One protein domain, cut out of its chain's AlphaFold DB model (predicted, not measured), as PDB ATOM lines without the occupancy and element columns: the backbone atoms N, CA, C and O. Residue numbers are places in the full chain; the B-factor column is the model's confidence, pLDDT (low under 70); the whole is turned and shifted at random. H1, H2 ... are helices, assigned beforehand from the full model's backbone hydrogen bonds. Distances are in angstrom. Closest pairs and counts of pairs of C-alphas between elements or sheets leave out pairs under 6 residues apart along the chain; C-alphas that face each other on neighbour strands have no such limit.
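Overview. This is residues 146 to 217 of the 219 residues of an uncharacterized protein of Cucumis melo var. makuwa (UniProt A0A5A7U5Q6). This is a loose, elongated arrangement of helices, with H2 in the middle, H4 meeting it near the first residues of both helices to make a corner of about a right angle, and H1 away at the opposite end of the long axis. Residues 208 to 217, of which 208 to 215 belong to H4, stick out at one end and residues 146 to 151 of H1 at the other, while the short H3 sits near the last turns of H2. The printed part has 72 residues with four named helices, H1, H2, H3 and H4 in that order along the chain, and no named strand; the class is all helix. The whole is loose, with a radius of gyration of the C-alphas of 14.5 A, and spans 49 by 29 by 20 A.

Arrangement. H1, residues 146 to 154, touches no helix. H2, residues 166 to 179, is apart from H1. H3, residues 185 to 188, is close to H1 but not clearly touching it: their closest C-alphas, those of Tyr 153 and Thr 186, are 8.0 A apart. H2 and H3 only just touch, with 3 pairs of C-alphas within 8 A; the closest are those of Ile 177 and Ala 188, at 5.4 A, and H2 takes part with residues 176 to 177 alone. H4, residues 197 to 215, touches H2 with residues 199 to 204 alone, and H2 meets this touch with residues 168 to 172 alone. Their closest C-alphas, those of Tyr 168 and Leu 200, are 6.2 A apart, and their lines are about perpendicular, at 89 degrees. H4 is apart from H1 and from H3. In H1 and H2 every O i to N i+4 pair is within hydrogen-bond range, in H4 14 of 15 are, and H3 is too short for such a pair.

Along the chain. H1 begins at C-alpha 146, at (-30.465, -14.711, 22.573), and measures 12.3 A from first to last C-alpha. H2 begins at C-alpha 166, at (-43.240, -25.031, 41.901), and measures 19.8 A. H3 has four residues. H4, the longest helix with 19 residues, measures 26.7 A and ends at C-alpha 215, at (-42.210, -18.426, 66.344).

Size, cuts and confidence. The two C-alphas farthest apart are those of Lys 148 and His 216, at 49.2 A. Without the stretches that stand free, the body has 56 residues and spans 28 by 22 by 15 A. The link from H1 to H2 is long, with 11 residues; that from H2 to H3 is tight, with 5, and that from H3 to H4 is short, with 8. The printed part has no cut. Its mean pLDDT is 78.9, and 13 residues are under 70, among them residues 153 to 155, 190 to 192 and 213 to 217.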
ATOM      1  N   GLN A 146     -29.629 -14.749  21.369       75.50
ATOM      2  CA  GLN A 146     -30.465 -14.711  22.573       75.50
ATOM      3  C   GLN A 146     -31.460 -15.884  22.647       75.50
ATOM      4  O   GLN A 146     -31.537 -16.550  23.674       75.50
ATOM      5  N   LEU A 147     -32.158 -16.208  21.552       76.69
ATOM      6  CA  LEU A 147     -33.072 -17.360  21.489       76.69
ATOM      7  C   LEU A 147     -32.322 -18.687  21.647       76.69
ATOM      8  O   LEU A 147     -32.787 -19.570  22.363       76.69
ATOM      9  N   LYS A 148     -31.124 -18.812  21.057       76.19
ATOM     10  CA  LYS A 148     -30.241 -19.973  21.273       76.19
ATOM     11  C   LYS A 148     -29.840 -20.134  22.738       76.19
ATOM     12  O   LYS A 148     -29.775 -21.260  23.223       76.19
ATOM     13  N   TYR A 149     -29.564 -19.030  23.429       69.62
ATOM     14  CA  TYR A 149     -29.214 -19.034  24.848       69.62
ATOM     15  C   TYR A 149     -30.411 -19.452  25.712       69.62
ATOM     16  O   TYR A 149     -30.279 -20.364  26.524       69.62
ATOM     17  N   ILE A 150     -31.589 -18.864  25.480       77.75
ATOM     18  CA  ILE A 150     -32.828 -19.186  26.208       77.75
ATOM     19  C   ILE A 150     -33.209 -20.662  26.021       77.75
ATOM     20  O   ILE A 150     -33.412 -21.363  27.008       77.75
ATOM     21  N   LEU A 151     -33.232 -21.162  24.780       74.88
ATOM     22  CA  LEU A 151     -33.545 -22.568  24.486       74.88
ATOM     23  C   LEU A 151     -32.527 -23.529  25.124       74.88
ATOM     24  O   LEU A 151     -32.922 -24.526  25.721       74.88
ATOM     25  N   ARG A 152     -31.229 -23.196  25.072       72.81
ATOM     26  CA  ARG A 152     -30.164 -23.972  25.732       72.81
ATOM     27  C   ARG A 152     -30.332 -24.026  27.252       72.81
ATOM     28  O   ARG A 152     -29.982 -25.041  27.842       72.81
ATOM     29  N   TYR A 153     -30.810 -22.960  27.890       67.44
ATOM     30  CA  TYR A 153     -31.072 -22.969  29.332       67.44
ATOM     31  C   TYR A 153     -32.334 -23.760  29.674       67.44
ATOM     32  O   TYR A 153     -32.290 -24.600  30.569       67.44
ATOM     33  N   ALA A 154     -33.419 -23.566  28.919       67.69
ATOM     34  CA  ALA A 154     -34.667 -24.306  29.102       67.69
ATOM     35  C   ALA A 154     -34.486 -25.830  28.963       67.69
ATOM     36  O   ALA A 154     -35.108 -26.581  29.706       67.69
ATOM     37  N   GLU A 155     -33.596 -26.295  28.078       69.00
ATOM     38  CA  GLU A 155     -33.259 -27.723  27.944       69.00
ATOM     39  C   GLU A 155     -32.490 -28.299  29.154       69.00
ATOM     40  O   GLU A 155     -32.497 -29.514  29.368       69.00
ATOM     41  N   ARG A 156     -31.815 -27.457  29.947       72.31
ATOM     42  CA  ARG A 156     -30.994 -27.911  31.082       72.31
ATOM     43  C   ARG A 156     -31.756 -27.947  32.404       72.31
ATOM     44  O   ARG A 156     -31.421 -28.789  33.227       72.31
ATOM     45  N   CYS A 157     -32.743 -27.074  32.612       75.56
ATOM     46  CA  CYS A 157     -33.473 -26.974  33.880       75.56
ATOM     47  C   CYS A 157     -34.118 -28.312  34.323       75.56
ATOM     48  O   CYS A 157     -34.656 -29.032  33.478       75.56
ATOM     49  N   PRO A 158     -34.138 -28.628  35.636       77.38
ATOM     50  CA  PRO A 158     -34.866 -29.777  36.181       77.38
ATOM     51  C   PRO A 158     -36.356 -29.741  35.816       77.38
ATOM     52  O   PRO A 158     -37.013 -28.706  35.949       77.38
ATOM     53  N   LEU A 159     -36.903 -30.871  35.358       79.00
ATOM     54  CA  LEU A 159     -38.281 -30.948  34.867       79.00
ATOM     55  C   LEU A 159     -39.273 -31.175  36.014       79.00
ATOM     56  O   LEU A 159     -39.302 -32.250  36.609       79.00
ATOM     57  N   GLN A 160     -40.139 -30.197  36.276       76.31
ATOM     58  CA  GLN A 160     -41.161 -30.309  37.315       76.31
ATOM     59  C   GLN A 160     -42.254 -31.329  36.949       76.31
ATOM     60  O   GLN A 160     -42.944 -31.193  35.938       76.31
ATOM     61  N   VAL A 161     -42.454 -32.326  37.817       74.00
ATOM     62  CA  VAL A 161     -43.509 -33.343  37.686       74.00
ATOM     63  C   VAL A 161     -44.686 -32.968  38.593       74.00
ATOM     64  O   VAL A 161     -44.709 -33.302  39.773       74.00
ATOM     65  N   GLY A 162     -45.667 -32.248  38.038       70.31
ATOM     66  CA  GLY A 162     -46.878 -31.796  38.744       70.31
ATOM     67  C   GLY A 162     -46.935 -30.279  38.960       70.31
ATOM     68  O   GLY A 162     -45.935 -29.586  38.826       70.31
ATOM     69  N   THR A 163     -48.110 -29.730  39.274       67.50
ATOM     70  CA  THR A 163     -48.369 -28.272  39.230       67.50
ATOM     71  C   THR A 163     -48.262 -27.545  40.576       67.50
ATOM     72  O   THR A 163     -48.077 -26.331  40.596       67.50
ATOM     73  N   VAL A 164     -48.363 -28.258  41.701       75.00
ATOM     74  CA  VAL A 164     -48.605 -27.654  43.029       75.00
ATOM     75  C   VAL A 164     -47.320 -27.225  43.759       75.00
ATOM     76  O   VAL A 164     -47.364 -26.346  44.614       75.00
ATOM     77  N   GLU A 165     -46.158 -27.795  43.419       82.69
ATOM     78  CA  GLU A 165     -44.920 -27.650  44.212       82.69
ATOM     79  C   GLU A 165     -43.839 -26.734  43.596       82.69
ATOM     80  O   GLU A 165     -42.677 -26.775  44.009       82.69
ATOM     81  N   TYR A 166     -44.202 -25.867  42.643       85.69
ATOM     82  CA  TYR A 166     -43.240 -25.031  41.901       85.69
ATOM     83  C   TYR A 166     -42.327 -24.185  42.812       85.69
ATOM     84  O   TYR A 166     -41.139 -24.026  42.530       85.69
ATOM     85  N   GLY A 167     -42.849 -23.689  43.940       88.69
ATOM     86  CA  GLY A 167     -42.074 -22.914  44.914       88.69
ATOM     87  C   GLY A 167     -40.932 -23.712  45.552       88.69
ATOM     88  O   GLY A 167     -39.805 -23.222  45.623       88.69
ATOM     89  N   TYR A 168     -41.186 -24.962  45.952       89.81
ATOM     90  CA  TYR A 168     -40.159 -25.841  46.524       89.81
ATOM     91  C   TYR A 168     -39.135 -26.275  45.472       89.81
ATOM     92  O   TYR A 168     -37.948 -26.372  45.780       89.81
ATOM     93  N   TYR A 169     -39.574 -26.433  44.221       89.81
ATOM     94  CA  TYR A 169     -38.702 -26.662  43.069       89.81
ATOM     95  C   TYR A 169     -37.681 -25.531  42.890       89.81
ATOM     96  O   TYR A 169     -36.476 -25.778  42.845       89.81
ATOM     97  N   VAL A 170     -38.150 -24.277  42.864       88.44
ATOM     98  CA  VAL A 170     -37.285 -23.091  42.757       88.44
ATOM     99  C   VAL A 170     -36.347 -22.982  43.962       88.44
ATOM    100  O   VAL A 170     -35.169 -22.685  43.787       88.44
ATOM    101  N   MET A 171     -36.822 -23.270  45.178       90.50
ATOM    102  CA  MET A 171     -35.973 -23.271  46.376       90.50
ATOM    103  C   MET A 171     -34.870 -24.338  46.317       90.50
ATOM    104  O   MET A 171     -33.715 -24.016  46.601       90.50
ATOM    105  N   ARG A 172     -35.183 -25.580  45.906       89.94
ATOM    106  CA  ARG A 172     -34.186 -26.657  45.749       89.94
ATOM    107  C   ARG A 172     -33.132 -26.288  44.710       89.94
ATOM    108  O   ARG A 172     -31.943 -26.430  44.983       89.94
ATOM    109  N   TYR A 173     -33.579 -25.748  43.580       88.25
ATOM    110  CA  TYR A 173     -32.743 -25.304  42.470       88.25
ATOM    111  C   TYR A 173     -31.795 -24.160  42.859       88.25
ATOM    112  O   TYR A 173     -30.589 -24.240  42.627       88.25
ATOM    113  N   MET A 174     -32.302 -23.122  43.531       87.75
ATOM    114  CA  MET A 174     -31.471 -22.015  44.022       87.75
ATOM    115  C   MET A 174     -30.463 -22.486  45.078       87.75
ATOM    116  O   MET A 174     -29.298 -22.093  45.031       87.75
ATOM    117  N   ARG A 175     -30.881 -23.370  45.998       87.44
ATOM    118  CA  ARG A 175     -29.988 -24.002  46.982       87.44
ATOM    119  C   ARG A 175     -28.871 -24.775  46.289       87.44
ATOM    120  O   ARG A 175     -27.725 -24.665  46.704       87.44
ATOM    121  N   GLU A 176     -29.180 -25.519  45.232       85.81
ATOM    122  CA  GLU A 176     -28.203 -26.305  44.476       85.81
ATOM    123  C   GLU A 176     -27.194 -25.429  43.717       85.81
ATOM    124  O   GLU A 176     -25.999 -25.708  43.783       85.81
ATOM    125  N   ILE A 177     -27.637 -24.335  43.086       86.44
ATOM    126  CA  ILE A 177     -26.743 -23.354  42.441       86.44
ATOM    127  C   ILE A 177     -25.781 -22.729  43.456       86.44
ATOM    128  O   ILE A 177     -24.589 -22.630  43.187       86.44
ATOM    129  N   VAL A 178     -26.284 -22.317  44.624       86.44
ATOM    130  CA  VAL A 178     -25.474 -21.656  45.665       86.44
ATOM    131  C   VAL A 178     -24.564 -22.641  46.413       86.44
ATOM    132  O   VAL A 178     -23.521 -22.239  46.918       86.44
ATOM    133  N   SER A 179     -24.924 -23.928  46.473       85.75
ATOM    134  CA  SER A 179     -24.141 -24.961  47.176       85.75
ATOM    135  C   SER A 179     -23.014 -25.574  46.339       85.75
ATOM    136  O   SER A 179     -22.251 -26.379  46.869       85.75
ATOM    137  N   LYS A 180     -22.925 -25.268  45.039       83.12
ATOM    138  CA  LYS A 180     -21.888 -25.804  44.149       83.12
ATOM    139  C   LYS A 180     -20.773 -24.779  43.956       83.12
ATOM    140  O   LYS A 180     -21.031 -23.643  43.571       83.12
ATOM    141  N   ASP A 181     -19.525 -25.214  44.134       79.69
ATOM    142  CA  ASP A 181     -18.308 -24.404  43.943       79.69
ATOM    143  C   ASP A 181     -17.989 -24.135  42.451       79.69
ATOM    144  O   ASP A 181     -16.853 -24.269  41.994       79.69
ATOM    145  N   THR A 182     -18.996 -23.774  41.651       80.56
ATOM    146  CA  THR A 182     -18.863 -23.502  40.214       80.56
ATOM    147  C   THR A 182     -19.324 -22.085  39.892       80.56
ATOM    148  O   THR A 182     -20.479 -21.734  40.114       80.56
ATOM    149  N   SER A 183     -18.463 -21.284  39.263       76.00
ATOM    150  CA  SER A 183     -18.863 -19.993  38.677       76.00
ATOM    151  C   SER A 183     -19.688 -20.144  37.389       76.00
ATOM    152  O   SER A 183     -20.252 -19.169  36.889       76.00
ATOM    153  N   ILE A 184     -19.756 -21.360  36.840       78.19
ATOM    154  CA  ILE A 184     -20.450 -21.694  35.600       78.19
ATOM    155  C   ILE A 184     -21.776 -22.380  35.944       78.19
ATOM    156  O   ILE A 184     -21.824 -23.561  36.275       78.19
ATOM    157  N   ILE A 185     -22.876 -21.637  35.806       75.19
ATOM    158  CA  ILE A 185     -24.233 -22.109  36.134       75.19
ATOM    159  C   ILE A 185     -24.598 -23.398  35.371       75.19
ATOM    160  O   ILE A 185     -25.284 -24.254  35.917       75.19
ATOM    161  N   THR A 186     -24.121 -23.596  34.137       72.81
ATOM    162  CA  THR A 186     -24.436 -24.810  33.358       72.81
ATOM    163  C   THR A 186     -23.877 -26.100  33.944       72.81
ATOM    164  O   THR A 186     -24.373 -27.166  33.577       72.81
ATOM    165  N   ASP A 187     -22.883 -26.003  34.823       74.81
ATOM    166  CA  ASP A 187     -22.257 -27.133  35.516       74.81
ATOM    167  C   ASP A 187     -22.949 -27.364  36.873       74.81
ATOM    168  O   ASP A 187     -22.958 -28.474  37.406       74.81
ATOM    169  N   ALA A 188     -23.605 -26.321  37.397       70.88
ATOM    170  CA  ALA A 188     -24.458 -26.392  38.574       70.88
ATOM    171  C   ALA A 188     -25.857 -26.971  38.299       70.88
ATOM    172  O   ALA A 188     -26.508 -27.434  39.234       70.88
ATOM    173  N   ILE A 189     -26.316 -26.979  37.046       76.25
ATOM    174  CA  ILE A 189     -27.616 -27.532  36.650       76.25
ATOM    175  C   ILE A 189     -27.436 -28.977  36.169       76.25
ATOM    176  O   ILE A 189     -26.861 -29.192  35.098       76.25
ATOM    177  N   ASP A 190     -27.963 -29.951  36.918       67.75
ATOM    178  CA  ASP A 190     -28.009 -31.339  36.445       67.75
ATOM    179  C   ASP A 190     -29.128 -31.514  35.408       67.75
ATOM    180  O   ASP A 190     -30.281 -31.125  35.612       67.75
ATOM    181  N   THR A 191     -28.772 -32.030  34.236       64.75
ATOM    182  CA  THR A 191     -29.609 -31.900  33.043       64.75
ATOM    183  C   THR A 191     -30.657 -33.003  32.951       64.75
ATOM    184  O   THR A 191     -30.315 -34.160  32.714       64.75
ATOM    185  N   ARG A 192     -31.936 -32.596  33.001       61.66
ATOM    186  CA  ARG A 192     -33.179 -33.375  32.781       61.66
ATOM    187  C   ARG A 192     -33.746 -34.202  33.934       61.66
ATOM    188  O   ARG A 192     -34.906 -34.598  33.817       61.66
ATOM    189  N   ASN A 193     -33.025 -34.458  35.021       73.25
ATOM    190  CA  ASN A 193     -33.639 -35.182  36.137       73.25
ATOM    191  C   ASN A 193     -34.606 -34.276  36.909       73.25
ATOM    192  O   ASN A 193     -34.288 -33.144  37.264       73.25
ATOM    193  N   SER A 194     -35.805 -34.793  37.157       83.00
ATOM    194  CA  SER A 194     -36.758 -34.207  38.090       83.00
ATOM    195  C   SER A 194     -36.306 -34.475  39.527       83.00
ATOM    196  O   SER A 194     -35.990 -35.626  39.838       83.00
ATOM    197  N   TYR A 195     -36.369 -33.483  40.417       87.50
ATOM    198  CA  TYR A 195     -36.269 -33.722  41.859       87.50
ATOM    199  C   TYR A 195     -37.307 -34.753  42.312       87.50
ATOM    200  O   TYR A 195     -38.485 -34.671  41.948       87.50
ATOM    201  N   SER A 196     -36.858 -35.717  43.107       87.81
ATOM    202  CA  SER A 196     -37.708 -36.692  43.778       87.81
ATOM    203  C   SER A 196     -38.500 -36.053  44.921       87.81
ATOM    204  O   SER A 196     -38.113 -35.019  45.467       87.81
ATOM    205  N   GLN A 197     -39.593 -36.704  45.336       86.62
ATOM    206  CA  GLN A 197     -40.410 -36.221  46.455       86.62
ATOM    207  C   GLN A 197     -39.573 -36.026  47.730       86.62
ATOM    208  O   GLN A 197     -39.751 -35.026  48.413       86.62
ATOM    209  N   LEU A 198     -38.608 -36.918  47.995       88.25
ATOM    210  CA  LEU A 198     -37.709 -36.845  49.152       88.25
ATOM    211  C   LEU A 198     -36.857 -35.562  49.152       88.25
ATOM    212  O   LEU A 198     -36.733 -34.901  50.178       88.25
ATOM    213  N   GLU A 199     -36.300 -35.181  48.002       88.94
ATOM    214  CA  GLU A 199     -35.468 -33.974  47.868       88.94
ATOM    215  C   GLU A 199     -36.274 -32.679  48.015       88.94
ATOM    216  O   GLU A 199     -35.720 -31.652  48.415       88.94
ATOM    217  N   LEU A 200     -37.571 -32.719  47.696       90.56
ATOM    218  CA  LEU A 200     -38.502 -31.625  47.955       90.56
ATOM    219  C   LEU A 200     -38.954 -31.626  49.423       90.56
ATOM    220  O   LEU A 200     -38.992 -30.561  50.039       90.56
ATOM    221  N   ASP A 201     -39.221 -32.796  50.011       90.75
ATOM    222  CA  ASP A 201     -39.561 -32.973  51.429       90.75
ATOM    223  C   ASP A 201     -38.453 -32.413  52.342       90.75
ATOM    224  O   ASP A 201     -38.764 -31.718  53.310       90.75
ATOM    225  N   GLU A 202     -37.172 -32.629  52.006       91.38
ATOM    226  CA  GLU A 202     -36.014 -32.005  52.673       91.38
ATOM    227  C   GLU A 202     -36.164 -30.479  52.760       91.38
ATOM    228  O   GLU A 202     -36.044 -29.900  53.842       91.38
ATOM    229  N   VAL A 203     -36.474 -29.830  51.634       91.06
ATOM    230  CA  VAL A 203     -36.663 -28.374  51.570       91.06
ATOM    231  C   VAL A 203     -37.906 -27.952  52.342       91.06
ATOM    232  O   VAL A 203     -37.842 -26.962  53.068       91.06
ATOM    233  N   ARG A 204     -39.018 -28.699  52.265       91.38
ATOM    234  CA  ARG A 204     -40.226 -28.391  53.053       91.38
ATOM    235  C   ARG A 204     -39.944 -28.446  54.554       91.38
ATOM    236  O   ARG A 204     -40.389 -27.559  55.276       91.38
ATOM    237  N   VAL A 205     -39.187 -29.439  55.022       89.50
ATOM    238  CA  VAL A 205     -38.806 -29.578  56.438       89.50
ATOM    239  C   VAL A 205     -37.817 -28.490  56.860       89.50
ATOM    240  O   VAL A 205     -38.008 -27.888  57.916       89.50
ATOM    241  N   GLU A 206     -36.803 -28.174  56.047       89.44
ATOM    242  CA  GLU A 206     -35.861 -27.073  56.309       89.44
ATOM    243  C   GLU A 206     -36.600 -25.727  56.439       89.44
ATOM    244  O   GLU A 206     -36.415 -25.001  57.419       89.44
ATOM    245  N   TRP A 207     -37.526 -25.439  55.520       88.19
ATOM    246  CA  TRP A 207     -38.338 -24.220  55.538       88.19
ATOM    247  C   TRP A 207     -39.312 -24.188  56.726       88.19
ATOM    248  O   TRP A 207     -39.410 -23.183  57.430       88.19
ATOM    249  N   LEU A 208     -39.994 -25.298  57.023       88.12
ATOM    250  CA  LEU A 208     -40.921 -25.389  58.155       88.12
ATOM    251  C   LEU A 208     -40.201 -25.253  59.507       88.12
ATOM    252  O   LEU A 208     -40.739 -24.629  60.426       88.12
ATOM    253  N   ASN A 209     -38.968 -25.750  59.621       87.38
ATOM    254  CA  ASN A 209     -38.100 -25.534  60.783       87.38
ATOM    255  C   ASN A 209     -37.656 -24.069  60.910       87.38
ATOM    256  O   ASN A 209     -37.644 -23.532  62.016       87.38
ATOM    257  N   PHE A 210     -37.345 -23.393  59.799       86.56
ATOM    258  CA  PHE A 210     -37.010 -21.966  59.808       86.56
ATOM    259  C   PHE A 210     -38.179 -21.113  60.332       86.56
ATOM    260  O   PHE A 210     -38.003 -20.303  61.246       86.56
ATOM    261  N   TYR A 211     -39.398 -21.341  59.834       81.81
ATOM    262  CA  TYR A 211     -40.576 -20.613  60.316       81.81
ATOM    263  C   TYR A 211     -40.962 -20.999  61.753       81.81
ATOM    264  O   TYR A 211     -41.108 -20.110  62.589       81.81
ATOM    265  N   SER A 212     -41.058 -22.284  62.105       79.94
ATOM    266  CA  SER A 212     -41.398 -22.690  63.485       79.94
ATOM    267  C   SER A 212     -40.348 -22.255  64.521       79.94
ATOM    268  O   SER A 212     -40.708 -21.814  65.614       79.94
ATOM    269  N   GLY A 213     -39.061 -22.269  64.162       66.38
ATOM    270  CA  GLY A 213     -37.971 -21.770  65.002       66.38
ATOM    271  C   GLY A 213     -38.004 -20.256  65.240       66.38
ATOM    272  O   GLY A 213     -37.543 -19.800  66.287       66.38
ATOM    273  N   THR A 214     -38.583 -19.466  64.325       57.16
ATOM    274  CA  THR A 214     -38.802 -18.028  64.575       57.16
ATOM    275  C   THR A 214     -39.993 -17.771  65.495       57.16
ATOM    276  O   THR A 214     -39.870 -16.922  66.375       57.16
ATOM    277  N   TYR A 215     -41.082 -18.547  65.404       51.31
ATOM    278  CA  TYR A 215     -42.210 -18.426  66.344       51.31
ATOM    279  C   TYR A 215     -41.792 -18.626  67.811       51.31
ATOM    280  O   TYR A 215     -42.278 -17.903  68.672       51.31
ATOM    281  N   HIS A 216     -40.837 -19.517  68.101       50.12
ATOM    282  CA  HIS A 216     -40.312 -19.712  69.463       50.12
ATOM    283  C   HIS A 216     -39.283 -18.669  69.936       50.12
ATOM    284  O   HIS A 216     -38.898 -18.693  71.103       50.12
ATOM    285  N   ARG A 217     -38.809 -17.763  69.069       45.47
ATOM    286  CA  ARG A 217     -37.847 -16.706  69.441       45.47
ATOM    287  C   ARG A 217     -38.522 -15.364  69.774       45.47
ATOM    288  O   ARG A 217     -37.844 -14.459  70.252       45.47
TER     289      ARG A 217